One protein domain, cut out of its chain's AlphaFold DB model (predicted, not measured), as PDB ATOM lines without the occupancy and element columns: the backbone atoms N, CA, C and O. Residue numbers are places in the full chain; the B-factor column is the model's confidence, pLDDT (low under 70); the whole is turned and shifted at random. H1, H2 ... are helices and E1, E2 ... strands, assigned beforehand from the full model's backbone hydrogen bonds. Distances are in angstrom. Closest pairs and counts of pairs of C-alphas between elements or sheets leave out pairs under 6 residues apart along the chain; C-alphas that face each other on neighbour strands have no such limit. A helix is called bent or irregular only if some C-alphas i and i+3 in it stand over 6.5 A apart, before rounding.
ATOM      1  N   ALA A  41     -33.383  20.585 -31.835       91.00
ATOM      2  CA  ALA A  41     -31.968  20.713 -31.502       91.00
ATOM      3  C   ALA A  41     -31.325  19.391 -31.043       91.00
ATOM      4  O   ALA A  41     -30.127  19.210 -31.230       91.00
ATOM      5  N   GLU A  42     -32.098  18.470 -30.461       94.38
ATOM      6  CA  GLU A  42     -31.594  17.159 -30.029       94.38
ATOM      7  C   GLU A  42     -31.255  16.275 -31.234       94.38
ATOM      8  O   GLU A  42     -30.242  15.579 -31.242       94.38
ATOM      9  N   GLU A  43     -32.075  16.337 -32.283       94.38
ATOM     10  CA  GLU A  43     -31.817  15.649 -33.544       94.38
ATOM     11  C   GLU A  43     -30.606  16.232 -34.270       94.38
ATOM     12  O   GLU A  43     -29.764  15.470 -34.739       94.38
ATOM     13  N   LEU A  44     -30.473  17.562 -34.305       94.12
ATOM     14  CA  LEU A  44     -29.275  18.210 -34.837       94.12
ATOM     15  C   LEU A  44     -28.023  17.766 -34.067       94.12
ATOM     16  O   LEU A  44     -27.055  17.317 -34.667       94.12
ATOM     17  N   ASP A  45     -28.062  17.797 -32.734       95.50
ATOM     18  CA  ASP A  45     -26.963  17.324 -31.885       95.50
ATOM     19  C   ASP A  45     -26.573  15.864 -32.179       95.50
ATOM     20  O   ASP A  45     -25.386  15.529 -32.226       95.50
ATOM     21  N   ALA A  46     -27.556  14.992 -32.418       96.56
ATOM     22  CA  ALA A  46     -27.316  13.600 -32.782       96.56
ATOM     23  C   ALA A  46     -26.640  13.453 -34.156       96.56
ATOM     24  O   ALA A  46     -25.753  12.607 -34.301       96.56
ATOM     25  N   ILE A  47     -27.016  14.279 -35.139       96.56
ATOM     26  CA  ILE A  47     -26.392  14.321 -36.471       96.56
ATOM     27  C   ILE A  47     -24.928  14.748 -36.359       96.56
ATOM     28  O   ILE A  47     -24.054  14.023 -36.826       96.56
ATOM     29  N   LEU A  48     -24.641  15.847 -35.656       97.06
ATOM     30  CA  LEU A  48     -23.274  16.370 -35.509       97.06
ATOM     31  C   LEU A  48     -22.349  15.373 -34.792       97.06
ATOM     32  O   LEU A  48     -21.172  15.226 -35.128       97.06
ATOM     33  N   LYS A  49     -22.885  14.626 -33.819       97.94
ATOM     34  CA  LYS A  49     -22.167  13.519 -33.168       97.94
ATOM     35  C   LYS A  49     -21.931  12.336 -34.103       97.94
ATOM     36  O   LYS A  49     -20.914  11.656 -33.973       97.94
ATOM     37  N   LEU A  50     -22.876  12.029 -34.991       97.75
ATOM     38  CA  LEU A  50     -22.708  10.969 -35.985       97.75
ATOM     39  C   LEU A  50     -21.645  11.358 -37.015       97.75
ATOM     40  O   LEU A  50     -20.761  10.551 -37.284       97.75
ATOM     41  N   HIS A  51     -21.688  12.591 -37.518       97.31
ATOM     42  CA  HIS A  51     -20.671  13.138 -38.412       97.31
ATOM     43  C   HIS A  51     -19.281  13.069 -37.778       97.31
ATOM     44  O   HIS A  51     -18.376  12.527 -38.399       97.31
ATOM     45  N   PHE A  52     -19.132  13.458 -36.504       98.12
ATOM     46  CA  PHE A  52     -17.863  13.301 -35.782       98.12
ATOM     47  C   PHE A  52     -17.355  11.853 -35.794       98.12
ATOM     48  O   PHE A  52     -16.191  11.593 -36.088       98.12
ATOM     49  N   LYS A  53     -18.220  10.875 -35.500       98.38
ATOM     50  CA  LYS A  53     -17.807   9.464 -35.506       98.38
ATOM     51  C   LYS A  53     -17.311   9.028 -36.882       98.38
ATOM     52  O   LYS A  53     -16.266   8.398 -36.966       98.38
ATOM     53  N   VAL A  54     -18.024   9.390 -37.942       97.88
ATOM     54  CA  VAL A  54     -17.665   8.978 -39.302       97.88
ATOM     55  C   VAL A  54     -16.436   9.744 -39.793       97.88
ATOM     56  O   VAL A  54     -15.417   9.140 -40.112       97.88
ATOM     57  N   PHE A  55     -16.485  11.074 -39.817       97.25
ATOM     58  CA  PHE A  55     -15.429  11.885 -40.415       97.25
ATOM     59  C   PHE A  55     -14.171  11.937 -39.551       97.25
ATOM     60  O   PHE A  55     -13.079  11.749 -40.082       97.25
ATOM     61  N   ASN A  56     -14.273  12.126 -38.233       97.75
ATOM     62  CA  ASN A  56     -13.083  12.190 -37.382       97.75
ATOM     63  C   ASN A  56     -12.556  10.810 -36.992       97.75
ATOM     64  O   ASN A  56     -11.351  10.593 -37.083       97.75
ATOM     65  N   LEU A  57     -13.418   9.896 -36.528       97.69
ATOM     66  CA  LEU A  57     -12.940   8.633 -35.947       97.69
ATOM     67  C   LEU A  57     -12.728   7.527 -36.985       97.69
ATOM     68  O   LEU A  57     -11.765   6.775 -36.857       97.69
ATOM     69  N   GLU A  58     -13.609   7.397 -37.979       98.12
ATOM     70  CA  GLU A  58     -13.500   6.337 -38.990       98.12
ATOM     71  C   GLU A  58     -12.618   6.752 -40.173       98.12
ATOM     72  O   GLU A  58     -11.728   5.996 -40.564       98.12
ATOM     73  N   LEU A  59     -12.849   7.940 -40.736       97.25
ATOM     74  CA  LEU A  59     -12.165   8.400 -41.950       97.25
ATOM     75  C   LEU A  59     -10.902   9.225 -41.667       97.25
ATOM     76  O   LEU A  59      -9.986   9.229 -42.484       97.25
ATOM     77  N   GLY A  60     -10.824   9.893 -40.513       96.12
ATOM     78  CA  GLY A  60      -9.714  10.795 -40.185       96.12
ATOM     79  C   GLY A  60      -9.689  12.086 -41.015       96.12
ATOM     80  O   GLY A  60      -8.637  12.705 -41.144       96.12
ATOM     81  N   GLU A  61     -10.832  12.482 -41.578       95.38
ATOM     82  CA  GLU A  61     -11.008  13.635 -42.475       95.38
ATOM     83  C   GLU A  61     -11.846  14.773 -41.854       95.38
ATOM     84  O   GLU A  61     -12.086  15.786 -42.507       95.38
ATOM     85  N   GLY A  62     -12.308  14.620 -40.608       93.44
ATOM     86  CA  GLY A  62     -13.105  15.631 -39.898       93.44
ATOM     87  C   GLY A  62     -12.285  16.773 -39.279       93.44
ATOM     88  O   GLY A  62     -11.051  16.767 -39.297       93.44
ATOM     89  N   LEU A  63     -12.972  17.753 -38.683       93.19
ATOM     90  CA  LEU A  63     -12.340  18.955 -38.116       93.19
ATOM     91  C   LEU A  63     -11.560  18.648 -36.823       93.19
ATOM     92  O   LEU A  63     -12.062  17.965 -35.932       93.19
ATOM     93  N   GLU A  64     -10.349  19.185 -36.653       94.81
ATOM     94  CA  GLU A  64      -9.528  18.905 -35.458       94.81
ATOM     95  C   GLU A  64     -10.189  19.404 -34.155       94.81
ATOM     96  O   GLU A  64     -10.158  18.735 -33.121       94.81
ATOM     97  N   GLU A  65     -10.874  20.544 -34.214       94.56
ATOM     98  CA  GLU A  65     -11.631  21.107 -33.091       94.56
ATOM     99  C   GLU A  65     -12.793  20.220 -32.619       94.56
ATOM    100  O   GLU A  65     -13.164  20.256 -31.439       94.56
ATOM    101  N   SER A  66     -13.310  19.342 -33.484       96.31
ATOM    102  CA  SER A  66     -14.393  18.417 -33.147       96.31
ATOM    103  C   SER A  66     -14.008  17.392 -32.090       96.31
ATOM    104  O   SER A  66     -14.888  16.878 -31.401       96.31
ATOM    105  N   TYR A  67     -12.717  17.122 -31.874       95.88
ATOM    106  CA  TYR A  67     -12.276  16.253 -30.779       95.88
ATOM    107  C   TYR A  67     -12.583  16.837 -29.389       95.88
ATOM    108  O   TYR A  67     -12.768  16.077 -28.437       95.88
ATOM    109  N   LEU A  68     -12.686  18.166 -29.262       96.88
ATOM    110  CA  LEU A  68     -13.028  18.830 -27.999       96.88
ATOM    111  C   LEU A  68     -14.523  18.722 -27.685       96.88
ATOM    112  O   LEU A  68     -14.915  18.531 -26.534       96.88
ATOM    113  N   THR A  69     -15.364  18.855 -28.710       96.12
ATOM    114  CA  THR A  69     -16.825  18.927 -28.575       96.12
ATOM    115  C   THR A  69     -17.521  17.594 -28.846       96.12
ATOM    116  O   THR A  69     -18.696  17.446 -28.500       96.12
ATOM    117  N   GLN A  70     -16.809  16.635 -29.447       97.81
ATOM    118  CA  GLN A  70     -17.322  15.382 -30.017       97.81
ATOM    119  C   GLN A  70     -18.440  15.614 -31.041       97.81
ATOM    120  O   GLN A  70     -19.401  14.843 -31.120       97.81
ATOM    121  N   ARG A  71     -18.342  16.724 -31.776       97.75
ATOM    122  CA  ARG A  71     -19.306  17.171 -32.780       97.75
ATOM    123  C   ARG A  71     -18.550  17.732 -33.968       97.75
ATOM    124  O   ARG A  71     -17.714  18.615 -33.797       97.75
ATOM    125  N   ASP A  72     -18.869  17.228 -35.146       96.69
ATOM    126  CA  ASP A  72     -18.432  17.816 -36.406       96.69
ATOM    127  C   ASP A  72     -19.398  18.958 -36.699       96.69
ATOM    128  O   ASP A  72     -20.499  18.718 -37.184       96.69
ATOM    129  N   GLN A  73     -19.052  20.147 -36.193       94.69
ATOM    130  CA  GLN A  73     -19.883  21.343 -36.263       94.69
ATOM    131  C   GLN A  73     -19.109  22.472 -36.940       94.69
ATOM    132  O   GLN A  73     -18.012  22.806 -36.496       94.69
ATOM    133  N   ASP A  74     -19.714  23.101 -37.941       92.75
ATOM    134  CA  ASP A  74     -19.176  24.236 -38.681       92.75
ATOM    135  C   ASP A  74     -20.149  25.438 -38.733       92.75
ATOM    136  O   ASP A  74     -21.164  25.512 -38.031       92.75
ATOM    137  N   GLU A  75     -19.803  26.447 -39.540       90.25
ATOM    138  CA  GLU A  75     -20.597  27.671 -39.701       90.25
ATOM    139  C   GLU A  75     -21.928  27.467 -40.452       90.25
ATOM    140  O   GLU A  75     -22.839  28.295 -40.342       90.25
ATOM    141  N   PHE A  76     -22.072  26.375 -41.203       89.88
ATOM    142  CA  PHE A  76     -23.252  26.077 -42.009       89.88
ATOM    143  C   PHE A  76     -24.331  25.357 -41.206       89.88
ATOM    144  O   PHE A  76     -25.519  25.583 -41.458       89.88
ATOM    145  N   ASP A  77     -23.961  24.587 -40.182       90.81
ATOM    146  CA  ASP A  77     -24.919  23.880 -39.322       90.81
ATOM    147  C   ASP A  77     -25.953  24.803 -38.674       90.81
ATOM    148  O   ASP A  77     -27.086  24.397 -38.408       90.81
ATOM    149  N   ALA A  78     -25.581  26.066 -38.449       85.88
ATOM    150  CA  ALA A  78     -26.452  27.072 -37.862       85.88
ATOM    151  C   ALA A  78     -27.615  27.495 -38.777       85.88
ATOM    152  O   ALA A  78     -28.621  27.991 -38.263       85.88
ATOM    153  N   CYS A  79     -27.494  27.330 -40.100       85.94
ATOM    154  CA  CYS A  79     -28.468  27.831 -41.077       85.94
ATOM    155  C   CYS A  79     -29.034  26.772 -42.028       85.94
ATOM    156  O   CYS A  79     -30.112  26.979 -42.587       85.94
ATOM    157  N   CYS A  80     -28.342  25.652 -42.220       89.88
ATOM    158  CA  CYS A  80     -28.809  24.574 -43.077       89.88
ATOM    159  C   CYS A  80     -29.876  23.717 -42.385       89.88
ATOM    160  O   CYS A  80     -29.813  23.445 -41.187       89.88
ATOM    161  N   HIS A  81     -30.853  23.247 -43.165       92.38
ATOM    162  CA  HIS A  81     -31.682  22.117 -42.753       92.38
ATOM    163  C   HIS A  81     -30.897  20.824 -42.932       92.38
ATOM    164  O   HIS A  81     -30.223  20.635 -43.944       92.38
ATOM    165  N   HIS A  82     -31.038  19.918 -41.972       93.25
ATOM    166  CA  HIS A  82     -30.310  18.654 -41.952       93.25
ATOM    167  C   HIS A  82     -31.242  17.500 -42.290       93.25
ATOM    168  O   HIS A  82     -32.345  17.421 -41.748       93.25
ATOM    169  N   LEU A  83     -30.815  16.612 -43.184       95.50
ATOM    170  CA  LEU A  83     -31.561  15.408 -43.541       95.50
ATOM    171  C   LEU A  83     -31.099  14.225 -42.691       95.50
ATOM    172  O   LEU A  83     -29.908  13.955 -42.568       95.50
ATOM    173  N   ILE A  84     -32.062  13.483 -42.155       96.06
ATOM    174  CA  ILE A  84     -31.861  12.238 -41.423       96.06
ATOM    175  C   ILE A  84     -32.310  11.094 -42.316       96.06
ATOM    176  O   ILE A  84     -33.442  11.096 -42.797       96.06
ATOM    177  N   VAL A  85     -31.446  10.093 -42.476       95.75
ATOM    178  CA  VAL A  85     -31.792   8.801 -43.073       95.75
ATOM    179  C   VAL A  85     -31.777   7.749 -41.970       95.75
ATOM    180  O   VAL A  85     -30.724   7.428 -41.424       95.75
ATOM    181  N   ALA A  86     -32.946   7.214 -41.626       94.25
ATOM    182  CA  ALA A  86     -33.112   6.220 -40.571       94.25
ATOM    183  C   ALA A  86     -33.502   4.853 -41.151       94.25
ATOM    184  O   ALA A  86     -34.379   4.761 -42.011       94.25
ATOM    185  N   ASP A  87     -32.881   3.771 -40.667       95.06
ATOM    186  CA  ASP A  87     -33.355   2.406 -40.941       95.06
ATOM    187  C   ASP A  87     -34.624   2.138 -40.109       95.06
ATOM    188  O   ASP A  87     -34.625   2.254 -38.882       95.06
ATOM    189  N   LYS A  88     -35.719   1.766 -40.780       91.19
ATOM    190  CA  LYS A  88     -37.016   1.450 -40.163       91.19
ATOM    191  C   LYS A  88     -36.959   0.187 -39.312       91.19
ATOM    192  O   LYS A  88     -37.762   0.012 -38.397       91.19
TER     193      LYS A  88
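What this domain is: This is residues 41 to 88 of the 92 residues of the protein "GNAT family N-acetyltransferase" of bacterium (UniProt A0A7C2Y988). One long helix, H1, runs through most of the length, and the rest of the printed part folds back beside it in a wide arc. The arc turns at H1's last end, holds the short H2, then returns by a long loop to the strand E1 near H1's first half. The printed part has 48 residues, with two named helices and one named strand in the order H1, H2, E1; E1 pairs with no named strand, and the class is mostly helix. The whole is compact, with a radius of gyration of the C-alphas of 10.8 A and spans of 29 by 26 by 15 A.

How they stand to each other: H1, residues 41 to 59, and H2, residues 66 to 69, only just touch, with 3 pairs of C-alphas within 8 A. H1 touches H2 with residues 52 to 56 alone; the closest C-alphas of the two, those of Phe 52 and Ser 66, are 6.7 A apart. Between H1 and E1, residues 83 to 87, one pair of C-alphas is within 8 A: those of Ile 47 and Ile 84, the closest, at 7.7 A. H2 and E1 are apart. In H1, 14 of 15 O i to N i+4 pairs are within hydrogen-bond range; H2 is too short for such a pair, and its one O i to N i+3 pair is within range.

Where its parts are: H1 begins at C-alpha 41 (-31.968, 20.713, -31.502) and measures 25.6 A to C-alpha 59 (-12.165, 8.400, -41.950). It is neither bent nor irregular, but only just: C-alphas 55 and 58 are 6.0 A apart. H2 measures 5.2 A. E1 measures 13.4 A and ends at C-alpha 87 (-33.355, 2.406, -40.941).

The domain as a whole: The C-alphas farthest apart, of Glu 64 and Lys 88, are 32.9 A apart. The printed part has no cut. The link from H1 to H2 is short; that from H2 to E1, residues 70 to 82, is long. Mean pLDDT of the printed part is 94.9, and no printed residue is under 70.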